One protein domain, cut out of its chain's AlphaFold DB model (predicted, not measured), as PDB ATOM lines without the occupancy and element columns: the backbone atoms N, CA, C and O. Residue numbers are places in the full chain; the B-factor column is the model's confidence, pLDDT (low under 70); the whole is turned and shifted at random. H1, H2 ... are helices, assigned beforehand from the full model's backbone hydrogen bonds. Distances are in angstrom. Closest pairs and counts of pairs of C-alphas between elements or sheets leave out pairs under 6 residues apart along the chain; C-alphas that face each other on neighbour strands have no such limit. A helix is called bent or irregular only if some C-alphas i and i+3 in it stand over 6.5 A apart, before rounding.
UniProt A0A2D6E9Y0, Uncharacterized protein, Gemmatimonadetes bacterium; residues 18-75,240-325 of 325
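This is residues 18 to 75 and 240 to 325 of the 325 residues of an uncharacterized protein of Gemmatimonadetes bacterium (UniProt A0A2D6E9Y0). Two long helices, H3 and H4, cross at a steep tilt to make the core; H1 packs across both on one side, and H7 packs on both from the opposite side. H2 packs on the first residues of H3, H5 on the last part of H4, and H6 beside H1, while residues 285 to 297 and 305 to 325 run without a named element. The printed part has 144 residues with seven named helices, H1 to H7 in order, and no named strand; its class is all helix, though under half of the residues, 69, are in named elements. It is compact, with a radius of gyration of the C-alphas of 15.4 A and spans of 46 by 35 by 31 A.

Start at Phe 18 and go on to C-alpha 29 at (170.563, 132.144, 157.503), where H1 begins; it runs to residue 37. H2 follows at residues 42 to 48, then H3 at residues 53 to 73, 29.9 A long. Beyond the cut, find C-alpha 240 at (166.149, 148.693, 152.053); from there H4 runs 23.4 A to residue 256. H4 is neither bent nor irregular, but only just: C-alphas 253 and 256 are 6.2 A apart. Next come H5, residues 268 to 271, H6, residues 281 to 284, and H7, residues 298 to 304, ending at C-alpha 304 at (159.773, 145.202, 156.610).

H1 and H2 touch at a steep tilt of 58 degrees, opposite ways; their closest C-alphas, of Gly 35 and Ile 45, are 5.9 A apart. H1 touches residues 56 to 63 of H3, about perpendicular at 88 degrees, closest at the C-alphas of Leu 29 and Gln 59, 6.3 A. Look at Gly 64 and Leu 244, the closest C-alphas of H3 and H4, 4.2 A apart; these helices touch at a steep tilt of 54 degrees, the same way. H7 touches residues 65 to 68 of H3 at a shallow tilt of 31 degrees, opposite ways, with the C-alphas of Arg 65 and Tyr 304 closest, 5.3 A. H5 touches residues 253 to 255 of H4, closest at the C-alphas of Asn 254 and Pro 268, 5.0 A. H1 and H6 only just touch, with 3 pairs of C-alphas within 8 A, the closest those of Arg 30 and Val 281, 6.5 A. H2 and H7 are apart. In H1, H2, H3, H4 and H7 every O i to N i+4 pair is within hydrogen-bond range; H5 and H6 are too short for such a pair.

The C-alphas farthest apart, of Leu 263 and Pro 314, are 47.1 A apart. Residues 76 to 239 are not printed, and C-alphas 75 and 240 are 23.3 A apart across this cut. The links H4 to H5 and H6 to H7 are long. The model's pLDDT is under 70 at residues 322 to 325, the last of which is the chain's last residue.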
ATOM      1  N   PHE A  18     156.542 127.220 161.081       90.31
ATOM      2  CA  PHE A  18     157.130 128.099 162.091       90.31
ATOM      3  C   PHE A  18     158.660 128.113 162.079       90.31
ATOM      4  O   PHE A  18     159.261 128.786 162.911       90.31
ATOM      5  N   ALA A  19     159.312 127.420 161.145       91.75
ATOM      6  CA  ALA A  19     160.762 127.454 161.018       91.75
ATOM      7  C   ALA A  19     161.200 128.676 160.175       91.75
ATOM      8  O   ALA A  19     160.590 128.948 159.133       91.75
ATOM      9  N   PRO A  20     162.241 129.442 160.563       91.62
ATOM     10  CA  PRO A  20     162.696 130.602 159.777       91.62
ATOM     11  C   PRO A  20     163.170 130.262 158.361       91.62
ATOM     12  O   PRO A  20     163.109 131.100 157.451       91.62
ATOM     13  N   ASP A  21     163.608 129.023 158.160       92.00
ATOM     14  CA  ASP A  21     164.071 128.482 156.888       92.00
ATOM     15  C   ASP A  21     162.949 127.871 156.036       92.00
ATOM     16  O   ASP A  21     163.209 127.329 154.961       92.00
ATOM     17  N   TYR A  22     161.690 127.983 156.463       90.94
ATOM     18  CA  TYR A  22     160.562 127.503 155.676       90.94
ATOM     19  C   TYR A  22     160.548 128.143 154.278       90.94
ATOM     20  O   TYR A  22     160.706 129.366 154.133       90.94
ATOM     21  N   TRP A  23     160.361 127.297 153.258       88.81
ATOM     22  CA  TRP A  23     160.484 127.582 151.816       88.81
ATOM     23  C   TRP A  23     161.898 127.863 151.283       88.81
ATOM     24  O   TRP A  23     162.050 128.150 150.094       88.81
ATOM     25  N   LEU A  24     162.946 127.779 152.107       91.06
ATOM     26  CA  LEU A  24     164.316 127.883 151.611       91.06
ATOM     27  C   LEU A  24     164.781 126.533 151.060       91.06
ATOM     28  O   LEU A  24     164.770 125.530 151.763       91.06
ATOM     29  N   LYS A  25     165.250 126.521 149.805       90.94
ATOM     30  CA  LYS A  25     165.887 125.333 149.203       90.94
ATOM     31  C   LYS A  25     167.225 124.987 149.866       90.94
ATOM     32  O   LYS A  25     167.589 123.825 149.946       90.94
ATOM     33  N   LYS A  26     167.953 126.008 150.325       92.75
ATOM     34  CA  LYS A  26     169.200 125.888 151.087       92.75
ATOM     35  C   LYS A  26     169.146 126.895 152.225       92.75
ATOM     36  O   LYS A  26     169.010 128.091 151.960       92.75
ATOM     37  N   ASN A  27     169.206 126.427 153.465       94.69
ATOM     38  CA  ASN A  27     169.232 127.306 154.627       94.69
ATOM     39  C   ASN A  27     170.662 127.812 154.850       94.69
ATOM     40  O   ASN A  27     171.548 127.029 155.170       94.69
ATOM     41  N   CYS A  28     170.875 129.113 154.672       97.06
ATOM     42  CA  CYS A  28     172.155 129.777 154.915       97.06
ATOM     43  C   CYS A  28     172.013 130.905 155.947       97.06
ATOM     44  O   CYS A  28     172.895 131.755 156.044       97.06
ATOM     45  N   LEU A  29     170.893 130.979 156.676       97.62
ATOM     46  CA  LEU A  29     170.563 132.144 157.503       97.62
ATOM     47  C   LEU A  29     171.609 132.394 158.593       97.62
ATOM     48  O   LEU A  29     172.028 133.537 158.770       97.62
ATOM     49  N   ARG A  30     172.068 131.329 159.263       97.94
ATOM     50  CA  ARG A  30     173.106 131.402 160.300       97.94
ATOM     51  C   ARG A  30     174.434 131.910 159.739       97.94
ATOM     52  O   ARG A  30     174.980 132.886 160.245       97.94
ATOM     53  N   ASP A  31     174.927 131.302 158.662       98.12
ATOM     54  CA  ASP A  31     176.191 131.713 158.040       98.12
ATOM     55  C   ASP A  31     176.131 133.133 157.479       98.12
ATOM     56  O   ASP A  31     177.102 133.883 157.550       98.12
ATOM     57  N   ILE A  32     174.980 133.523 156.927       98.31
ATOM     58  CA  ILE A  32     174.763 134.878 156.428       98.31
ATOM     59  C   ILE A  32     174.747 135.873 157.587       98.31
ATOM     60  O   ILE A  32     175.339 136.936 157.425       98.31
ATOM     61  N   PHE A  33     174.137 135.545 158.734       98.50
ATOM     62  CA  PHE A  33     174.176 136.390 159.935       98.50
ATOM     63  C   PHE A  33     175.624 136.708 160.315       98.50
ATOM     64  O   PHE A  33     176.003 137.878 160.349       98.50
ATOM     65  N   PHE A  34     176.456 135.678 160.504       98.06
ATOM     66  CA  PHE A  34     177.874 135.871 160.818       98.06
ATOM     67  C   PHE A  34     178.623 136.576 159.688       98.06
ATOM     68  O   PHE A  34     179.398 137.491 159.932       98.06
ATOM     69  N   GLY A  35     178.356 136.236 158.429       97.38
ATOM     70  CA  GLY A  35     178.992 136.896 157.293       97.38
ATOM     71  C   GLY A  35     178.744 138.408 157.264       97.38
ATOM     72  O   GLY A  35     179.672 139.180 157.009       97.38
ATOM     73  N   VAL A  36     177.511 138.855 157.538       96.00
ATOM     74  CA  VAL A  36     177.180 140.287 157.482       96.00
ATOM     75  C   VAL A  36     177.726 141.089 158.657       96.00
ATOM     76  O   VAL A  36     178.001 142.268 158.437       96.00
ATOM     77  N   ILE A  37     177.894 140.483 159.842       96.69
ATOM     78  CA  ILE A  37     178.506 141.135 161.015       96.69
ATOM     79  C   ILE A  37     180.040 141.021 161.027       96.69
ATOM     80  O   ILE A  37     180.714 141.863 161.609       96.69
ATOM     81  N   SER A  38     180.619 140.046 160.324       95.69
ATOM     82  CA  SER A  38     182.074 139.889 160.169       95.69
ATOM     83  C   SER A  38     182.629 140.694 158.990       95.69
ATOM     84  O   SER A  38     183.656 140.346 158.411       95.69
ATOM     85  N   CYS A  39     181.934 141.755 158.570       94.81
ATOM     86  CA  CYS A  39     182.361 142.644 157.494       94.81
ATOM     87  C   CYS A  39     182.615 141.958 156.138       94.81
ATOM     88  O   CYS A  39     183.363 142.470 155.299       94.81
ATOM     89  N   SER A  40     181.942 140.841 155.856       95.44
ATOM     90  CA  SER A  40     182.007 140.228 154.528       95.44
ATOM     91  C   SER A  40     181.059 140.931 153.556       95.44
ATOM     92  O   SER A  40     179.962 141.383 153.903       95.44
ATOM     93  N   SER A  41     181.475 141.064 152.299       93.81
ATOM     94  CA  SER A  41     180.566 141.433 151.209       93.81
ATOM     95  C   SER A  41     179.674 140.244 150.841       93.81
ATOM     96  O   SER A  41     180.060 139.089 151.015       93.81
ATOM     97  N   TYR A  42     178.499 140.496 150.252       94.88
ATOM     98  CA  TYR A  42     177.618 139.404 149.817       94.88
ATOM     99  C   TYR A  42     178.284 138.436 148.833       94.88
ATOM    100  O   TYR A  42     177.952 137.258 148.847       94.88
ATOM    101  N   ARG A  43     179.240 138.898 148.013       95.12
ATOM    102  CA  ARG A  43     179.988 138.023 147.097       95.12
ATOM    103  C   ARG A  43     180.935 137.083 147.841       95.12
ATOM    104  O   ARG A  43     180.994 135.916 147.488       95.12
ATOM    105  N   GLN A  44     181.617 137.558 148.883       96.06
ATOM    106  CA  GLN A  44     182.493 136.712 149.705       96.06
ATOM    107  C   GLN A  44     181.694 135.655 150.472       96.06
ATOM    108  O   GLN A  44     182.074 134.489 150.487       96.06
ATOM    109  N   ILE A  45     180.549 136.047 151.041       97.25
ATOM    110  CA  ILE A  45     179.636 135.104 151.704       97.25
ATOM    111  C   ILE A  45     179.142 134.060 150.693       97.25
ATOM    112  O   ILE A  45     179.161 132.867 150.970       97.25
ATOM    113  N   ALA A  46     178.736 134.503 149.500       97.69
ATOM    114  CA  ALA A  46     178.245 133.627 148.440       97.69
ATOM    115  C   ALA A  46     179.312 132.638 147.956       97.69
ATOM    116  O   ALA A  46     179.010 131.459 147.790       97.69
ATOM    117  N   TYR A  47     180.553 133.109 147.795       97.62
ATOM    118  CA  TYR A  47     181.707 132.284 147.451       97.62
ATOM    119  C   TYR A  47     181.952 131.201 148.507       97.62
ATOM    120  O   TYR A  47     181.956 130.019 148.176       97.62
ATOM    121  N   ARG A  48     182.046 131.588 149.791       97.75
ATOM    122  CA  ARG A  48     182.241 130.649 150.909       97.75
ATOM    123  C   ARG A  48     181.141 129.590 150.976       97.75
ATOM    124  O   ARG A  48     181.422 128.431 151.248       97.75
ATOM    125  N   LEU A  49     179.891 129.988 150.749       97.62
ATOM    126  CA  LEU A  49     178.731 129.098 150.843       97.62
ATOM    127  C   LEU A  49     178.427 128.337 149.549       97.62
ATOM    128  O   LEU A  49     177.467 127.560 149.530       97.62
ATOM    129  N   GLN A  50     179.192 128.578 148.479       97.44
ATOM    130  CA  GLN A  50     178.960 128.027 147.143       97.44
ATOM    131  C   GLN A  50     177.501 128.215 146.693       97.44
ATOM    132  O   GLN A  50     176.781 127.272 146.363       97.44
ATOM    133  N   VAL A  51     177.021 129.459 146.756       97.50
ATOM    134  CA  VAL A  51     175.681 129.854 146.295       97.50
ATOM    135  C   VAL A  51     175.762 131.097 145.419       97.50
ATOM    136  O   VAL A  51     176.728 131.850 145.462       97.50
ATOM    137  N   ALA A  52     174.703 131.375 144.663       96.62
ATOM    138  CA  ALA A  52     174.599 132.638 143.942       96.62
ATOM    139  C   ALA A  52     174.556 133.842 144.916       96.62
ATOM    140  O   ALA A  52     173.855 133.782 145.935       96.62
ATOM    141  N   PRO A  53     175.182 134.993 144.591       95.00
ATOM    142  CA  PRO A  53     175.073 136.219 145.393       95.00
ATOM    143  C   PRO A  53     173.630 136.682 145.632       95.00
ATOM    144  O   PRO A  53     173.312 137.242 146.681       95.00
ATOM    145  N   SER A  54     172.724 136.403 144.689       93.75
ATOM    146  CA  SER A  54     171.290 136.664 144.844       93.75
ATOM    147  C   SER A  54     170.650 135.844 145.967       93.75
ATOM    148  O   SER A  54     169.707 136.321 146.595       93.75
ATOM    149  N   THR A  55     171.147 134.634 146.242       95.75
ATOM    150  CA  THR A  55     170.693 133.803 147.368       95.75
ATOM    151  C   THR A  55     171.065 134.459 148.689       95.75
ATOM    152  O   THR A  55     170.190 134.633 149.537       95.75
ATOM    153  N   VAL A  56     172.317 134.915 148.826       96.56
ATOM    154  CA  VAL A  56     172.775 135.659 150.010       96.56
ATOM    155  C   VAL A  56     171.963 136.932 150.196       96.56
ATOM    156  O   VAL A  56     171.459 137.174 151.285       96.56
ATOM    157  N   MET A  57     171.763 137.717 149.134       94.06
ATOM    158  CA  MET A  57     170.976 138.950 149.201       94.06
ATOM    159  C   MET A  57     169.539 138.694 149.684       94.06
ATOM    160  O   MET A  57     169.073 139.366 150.599       94.06
ATOM    161  N   ARG A  58     168.834 137.710 149.105       93.75
ATOM    162  CA  ARG A  58     167.444 137.384 149.483       93.75
ATOM    163  C   ARG A  58     167.342 136.882 150.922       93.75
ATOM    164  O   ARG A  58     166.434 137.288 151.645       93.75
ATOM    165  N   GLN A  59     168.266 136.020 151.343       96.06
ATOM    166  CA  GLN A  59     168.279 135.507 152.711       96.06
ATOM    167  C   GLN A  59     168.733 136.562 153.725       96.06
ATOM    168  O   GLN A  59     168.175 136.599 154.811       96.06
ATOM    169  N   ALA A  60     169.636 137.480 153.369       96.50
ATOM    170  CA  ALA A  60     169.988 138.621 154.212       96.50
ATOM    171  C   ALA A  60     168.812 139.595 154.380       96.50
ATOM    172  O   ALA A  60     168.591 140.102 155.475       96.50
ATOM    173  N   GLU A  61     168.014 139.835 153.331       94.94
ATOM    174  CA  GLU A  61     166.780 140.620 153.470       94.94
ATOM    175  C   GLU A  61     165.748 139.898 154.355       94.94
ATOM    176  O   GLU A  61     165.111 140.536 155.192       94.94
ATOM    177  N   ARG A  62     165.579 138.574 154.205       95.25
ATOM    178  CA  ARG A  62     164.742 137.764 155.113       95.25
ATOM    179  C   ARG A  62     165.231 137.876 156.556       95.25
ATOM    180  O   ARG A  62     164.423 138.108 157.448       95.25
ATOM    181  N   LEU A  63     166.536 137.734 156.764       96.88
ATOM    182  CA  LEU A  63     167.166 137.813 158.073       96.88
ATOM    183  C   LEU A  63     166.948 139.186 158.709       96.88
ATOM    184  O   LEU A  63     166.496 139.257 159.840       96.88
ATOM    185  N   GLY A  64     167.179 140.275 157.971       97.50
ATOM    186  CA  GLY A  64     166.947 141.625 158.480       97.50
ATOM    187  C   GLY A  64     165.493 141.865 158.885       97.50
ATOM    188  O   GLY A  64     165.244 142.414 159.952       97.50
ATOM    189  N   ARG A  65     164.526 141.385 158.091       97.25
ATOM    190  CA  ARG A  65     163.093 141.447 158.435       97.25
ATOM    191  C   ARG A  65     162.784 140.675 159.714       97.25
ATOM    192  O   ARG A  65     162.067 141.178 160.575       97.25
ATOM    193  N   HIS A  66     163.340 139.472 159.833       97.69
ATOM    194  CA  HIS A  66     163.225 138.654 161.036       97.69
ATOM    195  C   HIS A  66     163.830 139.360 162.253       97.69
ATOM    196  O   HIS A  66     163.200 139.392 163.301       97.69
ATOM    197  N   CYS A  67     164.988 140.006 162.103       98.44
ATOM    198  CA  CYS A  67     165.636 140.761 163.171       98.44
ATOM    199  C   CYS A  67     164.838 141.997 163.618       98.44
ATOM    200  O   CYS A  67     164.812 142.273 164.811       98.44
ATOM    201  N   LEU A  68     164.134 142.697 162.715       98.12
ATOM    202  CA  LEU A  68     163.215 143.778 163.114       98.12
ATOM    203  C   LEU A  68     162.091 143.250 164.016       98.12
ATOM    204  O   LEU A  68     161.790 143.851 165.044       98.12
ATOM    205  N   LEU A  69     161.494 142.110 163.651       98.12
ATOM    206  CA  LEU A  69     160.469 141.459 164.473       98.12
ATOM    207  C   LEU A  69     161.052 140.936 165.788       98.12
ATOM    208  O   LEU A  69     160.407 141.049 166.820       98.12
ATOM    209  N   PHE A  70     162.257 140.366 165.757       98.50
ATOM    210  CA  PHE A  70     162.923 139.834 166.943       98.50
ATOM    211  C   PHE A  70     163.198 140.937 167.961       98.50
ATOM    212  O   PHE A  70     162.855 140.787 169.128       98.50
ATOM    213  N   GLN A  71     163.752 142.061 167.504       97.94
ATOM    214  CA  GLN A  71     164.017 143.208 168.361       97.94
ATOM    215  C   GLN A  71     162.729 143.752 168.990       97.94
ATOM    216  O   GLN A  71     162.727 144.041 170.181       97.94
ATOM    217  N   GLU A  72     161.644 143.889 168.220       96.94
ATOM    218  CA  GLU A  72     160.375 144.393 168.764       96.94
ATOM    219  C   GLU A  72     159.709 143.388 169.712       96.94
ATOM    220  O   GLU A  72     159.147 143.788 170.722       96.94
ATOM    221  N   ALA A  73     159.803 142.087 169.430       97.12
ATOM    222  CA  ALA A  73     159.252 141.043 170.293       97.12
ATOM    223  C   ALA A  73     160.053 140.833 171.589       97.12
ATOM    224  O   ALA A  73     159.511 140.295 172.550       97.12
ATOM    225  N   GLY A  74     161.337 141.202 171.598       96.56
ATOM    226  CA  GLY A  74     162.210 141.073 172.765       96.56
ATOM    227  C   GLY A  74     162.029 142.181 173.804       96.56
ATOM    228  O   GLY A  74     162.526 142.052 174.914       96.56
ATOM    229  N   VAL A  75     161.326 143.266 173.474       95.06
ATOM    230  CA  VAL A  75     161.139 144.412 174.374       95.06
ATOM    231  C   VAL A  75     159.665 144.494 174.800       95.06
ATOM    232  O   VAL A  75     158.801 144.443 173.919       95.06
ATOM    233  N   ARG A 240     166.654 149.828 151.266       92.38
ATOM    234  CA  ARG A 240     166.149 148.693 152.053       92.38
ATOM    235  C   ARG A 240     167.263 147.759 152.550       92.38
ATOM    236  O   ARG A 240     167.201 147.272 153.668       92.38
ATOM    237  N   SER A 241     168.310 147.536 151.750       92.88
ATOM    238  CA  SER A 241     169.436 146.682 152.148       92.88
ATOM    239  C   SER A 241     170.301 147.330 153.228       92.88
ATOM    240  O   SER A 241     170.928 146.613 153.996       92.88
ATOM    241  N   VAL A 242     170.327 148.665 153.311       95.50
ATOM    242  CA  VAL A 242     170.962 149.386 154.423       95.50
ATOM    243  C   VAL A 242     170.188 149.117 155.714       95.50
ATOM    244  O   VAL A 242     170.746 148.558 156.652       95.50
ATOM    245  N   VAL A 243     168.890 149.443 155.744       96.62
ATOM    246  CA  VAL A 243     168.076 149.344 156.971       96.62
ATOM    247  C   VAL A 243     167.890 147.903 157.452       96.62
ATOM    248  O   VAL A 243     167.925 147.648 158.649       96.62
ATOM    249  N   LEU A 244     167.762 146.929 156.544       97.19
ATOM    250  CA  LEU A 244     167.620 145.521 156.933       97.19
ATOM    251  C   LEU A 244     168.921 144.952 157.511       97.19
ATOM    252  O   LEU A 244     168.870 144.170 158.456       97.19
ATOM    253  N   ARG A 245     170.091 145.369 157.005       97.00
ATOM    254  CA  ARG A 245     171.377 145.018 157.631       97.00
ATOM    255  C   ARG A 245     171.546 145.696 158.988       97.00
ATOM    256  O   ARG A 245     172.097 145.073 159.888       97.00
ATOM    257  N   MET A 246     171.026 146.914 159.146       97.88
ATOM    258  CA  MET A 246     171.007 147.599 160.439       97.88
ATOM    259  C   MET A 246     170.161 146.844 161.476       97.88
ATOM    260  O   MET A 246     170.577 146.727 162.622       97.88
ATOM    261  N   GLY A 247     169.045 146.230 161.068       98.12
ATOM    262  CA  GLY A 247     168.275 145.331 161.938       98.12
ATOM    263  C   GLY A 247     169.084 144.115 162.414       98.12
ATOM    264  O   GLY A 247     169.038 143.772 163.594       98.12
ATOM    265  N   VAL A 248     169.878 143.493 161.531       98.62
ATOM    266  CA  VAL A 248     170.782 142.390 161.924       98.62
ATOM    267  C   VAL A 248     171.843 142.875 162.913       98.62
ATOM    268  O   VAL A 248     172.070 142.231 163.936       98.62
ATOM    269  N   PHE A 249     172.458 144.028 162.632       98.69
ATOM    270  CA  PHE A 249     173.426 144.657 163.528       98.69
ATOM    271  C   PHE A 249     172.822 144.949 164.905       98.69
ATOM    272  O   PHE A 249     173.452 144.639 165.909       98.69
ATOM    273  N   GLN A 250     171.605 145.500 164.964       98.69
ATOM    274  CA  GLN A 250     170.927 145.820 166.218       98.69
ATOM    275  C   GLN A 250     170.712 144.571 167.070       98.69
ATOM    276  O   GLN A 250     171.057 144.576 168.249       98.69
ATOM    277  N   VAL A 251     170.210 143.484 166.473       98.75
ATOM    278  CA  VAL A 251     170.005 142.235 167.215       98.75
ATOM    279  C   VAL A 251     171.334 141.683 167.728       98.75
ATOM    280  O   VAL A 251     171.449 141.355 168.906       98.75
ATOM    281  N   TRP A 252     172.363 141.649 166.879       98.62
ATOM    282  CA  TRP A 252     173.700 141.239 167.305       98.62
ATOM    283  C   TRP A 252     174.236 142.104 168.450       98.62
ATOM    284  O   TRP A 252     174.674 141.568 169.467       98.62
ATOM    285  N   ARG A 253     174.165 143.432 168.311       98.25
ATOM    286  CA  ARG A 253     174.689 144.392 169.286       98.25
ATOM    287  C   ARG A 253     174.015 144.252 170.644       98.25
ATOM    288  O   ARG A 253     174.717 144.321 171.650       98.25
ATOM    289  N   ASN A 254     172.693 144.097 170.644       98.69
ATOM    290  CA  ASN A 254     171.875 144.132 171.848       98.69
ATOM    291  C   ASN A 254     171.853 142.795 172.590       98.69
ATOM    292  O   ASN A 254     171.920 142.802 173.812       98.69
ATOM    293  N   TRP A 255     171.760 141.674 171.868       98.69
ATOM    294  CA  TRP A 255     171.420 140.374 172.467       98.69
ATOM    295  C   TRP A 255     172.553 139.348 172.447       98.69
ATOM    296  O   TRP A 255     172.519 138.394 173.217       98.69
ATOM    297  N   LEU A 256     173.539 139.514 171.557       98.06
ATOM    298  CA  LEU A 256     174.607 138.527 171.339       98.06
ATOM    299  C   LEU A 256     175.992 139.066 171.681       98.06
ATOM    300  O   LEU A 256     176.895 138.285 171.955       98.06
ATOM    301  N   LYS A 257     176.212 140.378 171.602       97.25
ATOM    302  CA  LYS A 257     177.518 141.000 171.824       97.25
ATOM    303  C   LYS A 257     177.608 141.583 173.231       97.25
ATOM    304  O   LYS A 257     176.795 142.427 173.603       97.25
ATOM    305  N   SER A 258     178.655 141.202 173.958       96.69
ATOM    306  CA  SER A 258     179.025 141.814 175.239       96.69
ATOM    307  C   SER A 258     179.269 143.318 175.073       96.69
ATOM    308  O   SER A 258     179.698 143.780 174.007       96.69
ATOM    309  N   ARG A 259     178.984 144.123 176.100       94.25
ATOM    310  CA  ARG A 259     179.276 145.567 176.058       94.25
ATOM    311  C   ARG A 259     180.775 145.817 175.861       94.25
ATOM    312  O   ARG A 259     181.126 146.690 175.065       94.25
ATOM    313  N   SER A 260     181.622 144.980 176.454       91.81
ATOM    314  CA  SER A 260     183.074 144.941 176.288       91.81
ATOM    315  C   SER A 260     183.556 143.549 175.867       91.81
ATOM    316  O   SER A 260     183.443 142.582 176.614       91.81
ATOM    317  N   GLU A 261     184.189 143.440 174.694       88.44
ATOM    318  CA  GLU A 261     184.813 142.174 174.253       88.44
ATOM    319  C   GLU A 261     186.035 141.791 175.089       88.44
ATOM    320  O   GLU A 261     186.400 140.623 175.155       88.44
ATOM    321  N   LYS A 262     186.690 142.764 175.729       91.44
ATOM    322  CA  LYS A 262     187.837 142.475 176.593       91.44
ATOM    323  C   LYS A 262     187.388 141.819 177.897       91.44
ATOM    324  O   LYS A 262     188.054 140.914 178.376       91.44
ATOM    325  N   LEU A 263     186.292 142.314 178.471       92.56
ATOM    326  CA  LEU A 263     185.771 141.820 179.745       92.56
ATOM    327  C   LEU A 263     184.827 140.628 179.562       92.56
ATOM    328  O   LEU A 263     184.615 139.895 180.518       92.56
ATOM    329  N   GLN A 264     184.277 140.443 178.354       91.19
ATOM    330  CA  GLN A 264     183.224 139.462 178.071       91.19
ATOM    331  C   GLN A 264     182.051 139.593 179.056       91.19
ATOM    332  O   GLN A 264     181.505 138.607 179.540       91.19
ATOM    333  N   ASP A 265     181.677 140.839 179.344       93.12
ATOM    334  CA  ASP A 265     180.595 141.185 180.258       93.12
ATOM    335  C   ASP A 265     179.209 140.918 179.646       93.12
ATOM    336  O   ASP A 265     179.054 140.354 178.551       93.12
ATOM    337  N   GLU A 266     178.180 141.326 180.379       96.88
ATOM    338  CA  GLU A 266     176.795 141.232 179.946       96.88
ATOM    339  C   GLU A 266     176.544 141.958 178.614       96.88
ATOM    340  O   GLU A 266     177.173 142.963 178.260       96.88
ATOM    341  N   THR A 267     175.583 141.448 177.854       98.31
ATOM    342  CA  THR A 267     175.059 142.156 176.683       98.31
ATOM    343  C   THR A 267     174.221 143.369 177.106       98.31
ATOM    344  O   THR A 267     173.712 143.406 178.227       98.31
ATOM    345  N   PRO A 268     174.003 144.359 176.220       98.38
ATOM    346  CA  PRO A 268     173.076 145.452 176.507       98.38
ATOM    347  C   PRO A 268     171.678 144.995 176.956       98.38
ATOM    348  O   PRO A 268     171.076 145.618 177.825       98.38
ATOM    349  N   ALA A 269     171.154 143.907 176.380       98.38
ATOM    350  CA  ALA A 269     169.859 143.349 176.762       98.38
ATOM    351  C   ALA A 269     169.868 142.760 178.183       98.38
ATOM    352  O   ALA A 269     168.901 142.949 178.919       98.38
ATOM    353  N   GLN A 270     170.958 142.096 178.580       98.19
ATOM    354  CA  GLN A 270     171.131 141.589 179.944       98.19
ATOM    355  C   GLN A 270     171.250 142.727 180.964       98.19
ATOM    356  O   GLN A 270     170.582 142.675 181.993       98.19
ATOM    357  N   PHE A 271     171.982 143.799 180.632       97.62
ATOM    358  CA  PHE A 271     172.077 144.993 181.487       97.62
ATOM    359  C   PHE A 271     170.702 145.595 181.788       97.62
ATOM    360  O   PHE A 271     170.408 145.980 182.918       97.62
ATOM    361  N   LEU A 272     169.824 145.628 180.781       97.50
ATOM    362  CA  LEU A 272     168.439 146.082 180.921       97.50
ATOM    363  C   LEU A 272     167.482 145.009 181.465       97.50
ATOM    364  O   LEU A 272     166.284 145.262 181.561       97.50
ATOM    365  N   ARG A 273     167.983 143.818 181.816       97.19
ATOM    366  CA  ARG A 273     167.203 142.669 182.309       97.19
ATOM    367  C   ARG A 273     166.108 142.199 181.342       97.19
ATOM    368  O   ARG A 273     165.112 141.616 181.761       97.19
ATOM    369  N   LEU A 274     166.303 142.420 180.043       97.12
ATOM    370  CA  LEU A 274     165.406 141.941 178.987       97.12
ATOM    371  C   LEU A 274     165.621 140.451 178.677       97.12
ATOM    372  O   LEU A 274     164.735 139.784 178.146       97.12
ATOM    373  N   CYS A 275     166.796 139.919 179.011       96.81
ATOM    374  CA  CYS A 275     167.086 138.492 179.018       96.81
ATOM    375  C   CYS A 275     168.030 138.149 180.175       96.81
ATOM    376  O   CYS A 275     168.774 139.003 180.649       96.81
ATOM    377  N   GLN A 276     167.982 136.896 180.631       96.19
ATOM    378  CA  GLN A 276     168.881 136.399 181.677       96.19
ATOM    379  C   GLN A 276     170.257 136.067 181.089       96.19
ATOM    380  O   GLN A 276     171.279 136.552 181.572       96.19
ATOM    381  N   ASP A 277     170.270 135.336 179.974       96.00
ATOM    382  CA  ASP A 277     171.492 134.865 179.329       96.00
ATOM    383  C   ASP A 277     171.792 135.586 178.014       96.00
ATOM    384  O   ASP A 277     170.910 136.130 177.339       96.00
ATOM    385  N   LYS A 278     173.071 135.553 177.636       96.19
ATOM    386  CA  LYS A 278     173.555 135.974 176.322       96.19
ATOM    387  C   LYS A 278     172.987 135.035 175.264       96.19
ATOM    388  O   LYS A 278     173.161 133.822 175.350       96.19
ATOM    389  N   LEU A 279     172.333 135.594 174.250       98.12
ATOM    390  CA  LEU A 279     171.709 134.790 173.206       98.12
ATOM    391  C   LEU A 279     172.722 134.360 172.144       98.12
ATOM    392  O   LEU A 279     173.749 135.003 171.909       98.12
ATOM    393  N   THR A 280     172.385 133.285 171.441       98.12
ATOM    394  CA  THR A 280     173.086 132.822 170.245       98.12
ATOM    395  C   THR A 280     172.296 133.153 168.977       98.12
ATOM    396  O   THR A 280     171.121 133.523 169.005       98.12
ATOM    397  N   VAL A 281     172.927 132.985 167.812       98.19
ATOM    398  CA  VAL A 281     172.215 133.108 166.528       98.19
ATOM    399  C   VAL A 281     171.139 132.023 166.384       98.19
ATOM    400  O   VAL A 281     170.123 132.272 165.737       98.19
ATOM    401  N   ASP A 282     171.310 130.853 167.010       97.81
ATOM    402  CA  ASP A 282     170.292 129.797 166.975       97.81
ATOM    403  C   ASP A 282     169.077 130.174 167.818       97.81
ATOM    404  O   ASP A 282     167.959 129.907 167.395       97.81
ATOM    405  N   ASP A 283     169.258 130.897 168.927       98.12
ATOM    406  CA  ASP A 283     168.139 131.435 169.712       98.12
ATOM    407  C   ASP A 283     167.331 132.454 168.907       98.12
ATOM    408  O   ASP A 283     166.096 132.394 168.870       98.12
ATOM    409  N   VAL A 284     168.026 133.347 168.192       98.12
ATOM    410  CA  VAL A 284     167.402 134.317 167.280       98.12
ATOM    411  C   VAL A 284     166.638 133.601 166.167       98.12
ATOM    412  O   VAL A 284     165.538 134.021 165.802       98.12
ATOM    413  N   LEU A 285     167.189 132.511 165.630       97.44
ATOM    414  CA  LEU A 285     166.619 131.722 164.532       97.44
ATOM    415  C   LEU A 285     165.814 130.499 165.003       97.44
ATOM    416  O   LEU A 285     165.470 129.639 164.189       97.44
ATOM    417  N   ARG A 286     165.457 130.422 166.287       95.94
ATOM    418  CA  ARG A 286     164.774 129.252 166.855       95.94
ATOM    419  C   ARG A 286     163.368 129.074 166.296       95.94
ATOM    420  O   ARG A 286     162.923 127.959 166.043       95.94
ATOM    421  N   LYS A 287     162.652 130.185 166.109       94.88
ATOM    422  CA  LYS A 287     161.290 130.207 165.565       94.88
ATOM    423  C   LYS A 287     161.092 131.406 164.655       94.88
ATOM    424  O   LYS A 287     161.633 132.479 164.899       94.88
ATOM    425  N   ARG A 288     160.276 131.238 163.621       94.19
ATOM    426  CA  ARG A 288     159.842 132.311 162.727       94.19
ATOM    427  C   ARG A 288     158.909 133.255 163.477       94.19
ATOM    428  O   ARG A 288     157.973 132.817 164.145       94.19
ATOM    429  N   LEU A 289     159.148 134.551 163.314       94.69
ATOM    430  CA  LEU A 289     158.260 135.606 163.788       94.69
ATOM    431  C   LEU A 289     157.400 136.122 162.634       94.69
ATOM    432  O   LEU A 289     157.799 136.051 161.470       94.69
ATOM    433  N   PHE A 290     156.214 136.636 162.965       92.38
ATOM    434  CA  PHE A 290     155.234 137.100 161.984       92.38
ATOM    435  C   PHE A 290     154.801 138.536 162.301       92.38
ATOM    436  O   PHE A 290     154.443 138.809 163.449       92.38
ATOM    437  N   PRO A 291     154.734 139.436 161.307       90.69
ATOM    438  CA  PRO A 291     154.297 140.822 161.489       90.69
ATOM    439  C   PRO A 291     152.809 140.935 161.852       90.69
ATOM    440  O   PRO A 291     152.381 141.957 162.369       90.69
ATOM    441  N   GLY A 292     152.014 139.882 161.627       89.75
ATOM    442  CA  GLY A 292     150.639 139.797 162.134       89.75
ATOM    443  C   GLY A 292     150.539 139.482 163.634       89.75
ATOM    444  O   GLY A 292     149.445 139.523 164.180       89.75
ATOM    445  N   ARG A 293     151.652 139.131 164.292       91.62
ATOM    446  CA  ARG A 293     151.717 138.842 165.739       91.62
ATOM    447  C   ARG A 293     152.643 139.789 166.496       91.62
ATOM    448  O   ARG A 293     152.424 140.028 167.674       91.62
ATOM    449  N   VAL A 294     153.669 140.309 165.829       94.94
ATOM    450  CA  VAL A 294     154.577 141.317 166.377       94.94
ATOM    451  C   VAL A 294     154.261 142.646 165.710       94.94
ATOM    452  O   VAL A 294     154.500 142.821 164.514       94.94
ATOM    453  N   ARG A 295     153.706 143.581 166.483       93.44
ATOM    454  CA  ARG A 295     153.318 144.901 165.986       93.44
ATOM    455  C   ARG A 295     154.552 145.787 165.833       93.44
ATOM    456  O   ARG A 295     155.003 146.399 166.790       93.44
ATOM    457  N   LEU A 296     155.077 145.871 164.613       95.00
ATOM    458  CA  LEU A 296     156.139 146.820 164.288       95.00
ATOM    459  C   LEU A 296     155.608 148.264 164.293       95.00
ATOM    460  O   LEU A 296     154.499 148.491 163.801       95.00
ATOM    461  N   PRO A 297     156.411 149.248 164.737       93.81
ATOM    462  CA  PRO A 297     156.128 150.657 164.483       93.81
ATOM    463  C   PRO A 297     155.997 150.944 162.981       93.81
ATOM    464  O   PRO A 297     156.695 150.326 162.173       93.81
ATOM    465  N   ASP A 298     155.165 151.911 162.589       93.12
ATOM    466  CA  ASP A 298     154.809 152.158 161.178       93.12
ATOM    467  C   ASP A 298     156.024 152.371 160.259       93.12
ATOM    468  O   ASP A 298     156.088 151.854 159.134       93.12
ATOM    469  N   GLN A 299     157.046 153.071 160.753       93.06
ATOM    470  CA  GLN A 299     158.279 153.277 160.000       93.06
ATOM    471  C   GLN A 299     159.039 151.958 159.767       93.06
ATOM    472  O   GLN A 299     159.485 151.678 158.654       93.06
ATOM    473  N   TRP A 300     159.138 151.099 160.783       95.75
ATOM    474  CA  TRP A 300     159.766 149.780 160.656       95.75
ATOM    475  C   TRP A 300     158.921 148.806 159.840       95.75
ATOM    476  O   TRP A 300     159.477 148.003 159.090       95.75
ATOM    477  N   LYS A 301     157.592 148.916 159.897       95.19
ATOM    478  CA  LYS A 301     156.686 148.192 159.002       95.19
ATOM    479  C   LYS A 301     156.977 148.543 157.540       95.19
ATOM    480  O   LYS A 301     157.112 147.647 156.712       95.19
ATOM    481  N   THR A 302     157.219 149.817 157.231       94.56
ATOM    482  CA  THR A 302     157.635 150.259 155.886       94.56
ATOM    483  C   THR A 302     158.966 149.625 155.449       94.56
ATOM    484  O   THR A 302     159.135 149.266 154.277       94.56
ATOM    485  N   TYR A 303     159.913 149.441 156.379       95.38
ATOM    486  CA  TYR A 303     161.177 148.740 156.113       95.38
ATOM    487  C   TYR A 303     160.957 147.247 155.871       95.38
ATOM    488  O   TYR A 303     161.486 146.699 154.900       95.38
ATOM    489  N   TYR A 304     160.142 146.609 156.713       95.12
ATOM    490  CA  TYR A 304     159.773 145.202 156.610       95.12
ATOM    491  C   TYR A 304     159.143 144.894 155.246       95.12
ATOM    492  O   TYR A 304     159.591 144.007 154.517       95.12
ATOM    493  N   GLU A 305     158.169 145.706 154.847       93.31
ATOM    494  CA  GLU A 305     157.441 145.598 153.582       93.31
ATOM    495  C   GLU A 305     158.295 145.988 152.366       93.31
ATOM    496  O   GLU A 305     157.850 145.883 151.227       93.31
ATOM    497  N   GLY A 306     159.534 146.453 152.560       89.69
ATOM    498  CA  GLY A 306     160.424 146.839 151.466       89.69
ATOM    499  C   GLY A 306     159.917 148.028 150.644       89.69
ATOM    500  O   GLY A 306     160.357 148.204 149.508       89.69
ATOM    501  N   LYS A 307     159.018 148.847 151.209       90.38
ATOM    502  CA  LYS A 307     158.434 150.036 150.564       90.38
ATOM    503  C   LYS A 307     159.422 151.199 150.452       90.38
ATOM    504  O   LYS A 307     159.213 152.125 149.672       90.38
ATOM    505  N   LEU A 308     160.527 151.134 151.190       87.75
ATOM    506  CA  LEU A 308     161.595 152.124 151.156       87.75
ATOM    507  C   LEU A 308     162.410 152.023 149.847       87.75
ATOM    508  O   LEU A 308     163.361 151.240 149.739       87.75
ATOM    509  N   ARG A 309     162.027 152.822 148.844       85.69
ATOM    510  CA  ARG A 309     162.653 152.845 147.511       85.69
ATOM    511  C   ARG A 309     163.956 153.653 147.489       85.69
ATOM    512  O   ARG A 309     164.110 154.640 148.204       85.69
ATOM    513  N   THR A 310     164.886 153.242 146.627       87.69
ATOM    514  CA  THR A 310     166.035 154.066 146.220       87.69
ATOM    515  C   THR A 310     165.670 154.742 144.903       87.69
ATOM    516  O   THR A 310     165.455 154.004 143.943       87.69
ATOM    517  N   PRO A 311     165.605 156.085 144.827       83.06
ATOM    518  CA  PRO A 311     165.050 156.776 143.660       83.06
ATOM    519  C   PRO A 311     165.676 156.358 142.321       83.06
ATOM    520  O   PRO A 311     164.962 156.045 141.382       83.06
ATOM    521  N   SER A 312     167.002 156.211 142.268       84.19
ATOM    522  CA  SER A 312     167.731 155.868 141.036       84.19
ATOM    523  C   SER A 312     167.811 154.362 140.714       84.19
ATOM    524  O   SER A 312     168.597 153.969 139.853       84.19
ATOM    525  N   VAL A 313     167.080 153.492 141.424       84.00
ATOM    526  CA  VAL A 313     167.079 152.039 141.168       84.00
ATOM    527  C   VAL A 313     165.721 151.615 140.606       84.00
ATOM    528  O   VAL A 313     164.758 151.538 141.375       84.00
ATOM    529  N   PRO A 314     165.630 151.279 139.305       73.38
ATOM    530  CA  PRO A 314     164.396 150.761 138.728       73.38
ATOM    531  C   PRO A 314     164.080 149.361 139.278       73.38
ATOM    532  O   PRO A 314     164.972 148.629 139.718       73.38
ATOM    533  N   ASN A 315     162.804 148.971 139.235       72.06
ATOM    534  CA  ASN A 315     162.339 147.609 139.536       72.06
ATOM    535  C   ASN A 315     162.777 147.080 140.918       72.06
ATOM    536  O   ASN A 315     163.423 146.036 141.059       72.06
ATOM    537  N   ALA A 316     162.398 147.811 141.968       71.88
ATOM    538  CA  ALA A 316     162.530 147.385 143.359       71.88
ATOM    539  C   ALA A 316     161.139 147.085 143.953       71.88
ATOM    540  O   ALA A 316     160.617 147.921 144.697       71.88
ATOM    541  N   PRO A 317     160.517 145.932 143.619       75.69
ATOM    542  CA  PRO A 317     159.197 145.601 144.137       75.69
ATOM    543  C   PRO A 317     159.238 145.480 145.669       75.69
ATOM    544  O   PRO A 317     160.275 145.067 146.226       75.69
ATOM    545  N   PRO A 318     158.144 145.867 146.349       83.44
ATOM    546  CA  PRO A 318     157.995 145.647 147.781       83.44
ATOM    547  C   PRO A 318     157.983 144.143 148.094       83.44
ATOM    548  O   PRO A 318     157.944 143.295 147.205       83.44
ATOM    549  N   HIS A 319     158.056 143.806 149.377       81.50
ATOM    550  CA  HIS A 319     157.800 142.451 149.845       81.50
ATOM    551  C   HIS A 319     156.289 142.228 149.873       81.50
ATOM    552  O   HIS A 319     155.606 142.828 150.692       81.50
ATOM    553  N   ASP A 320     155.783 141.398 148.969       78.88
ATOM    554  CA  ASP A 320     154.358 141.098 148.760       78.88
ATOM    555  C   ASP A 320     154.050 139.589 148.831       78.88
ATOM    556  O   ASP A 320     152.916 139.144 148.648       78.88
ATOM    557  N   LEU A 321     155.064 138.775 149.138       76.44
ATOM    558  CA  LEU A 321     154.950 137.325 149.183       76.44
ATOM    559  C   LEU A 321     154.083 136.879 150.364       76.44
ATOM    560  O   LEU A 321     154.585 136.702 151.471       76.44
ATOM    561  N   LYS A 322     152.804 136.587 150.106       69.06
ATOM    562  CA  LYS A 322     151.793 136.167 151.097       69.06
ATOM    563  C   LYS A 322     152.260 135.093 152.092       69.06
ATOM    564  O   LYS A 322     151.899 135.143 153.261       69.06
ATOM    565  N   TYR A 323     153.063 134.124 151.644       65.75
ATOM    566  CA  TYR A 323     153.556 133.016 152.480       65.75
ATOM    567  C   TYR A 323     154.939 133.263 153.108       65.75
ATOM    568  O   TYR A 323     155.339 132.552 154.037       65.75
ATOM    569  N   ALA A 324     155.673 134.266 152.618       60.84
ATOM    570  CA  ALA A 324     156.962 134.701 153.160       60.84
ATOM    571  C   ALA A 324     156.853 136.021 153.948       60.84
ATOM    572  O   ALA A 324     157.880 136.575 154.340       60.84
ATOM    573  N   PHE A 325     155.627 136.513 154.142       60.19
ATOM    574  CA  PHE A 325     155.265 137.628 155.004       60.19
ATOM    575  C   PHE A 325     155.251 137.240 156.478       60.19
ATOM    576  O   PHE A 325     155.187 136.030 156.809       60.19
TER     577      PHE A 325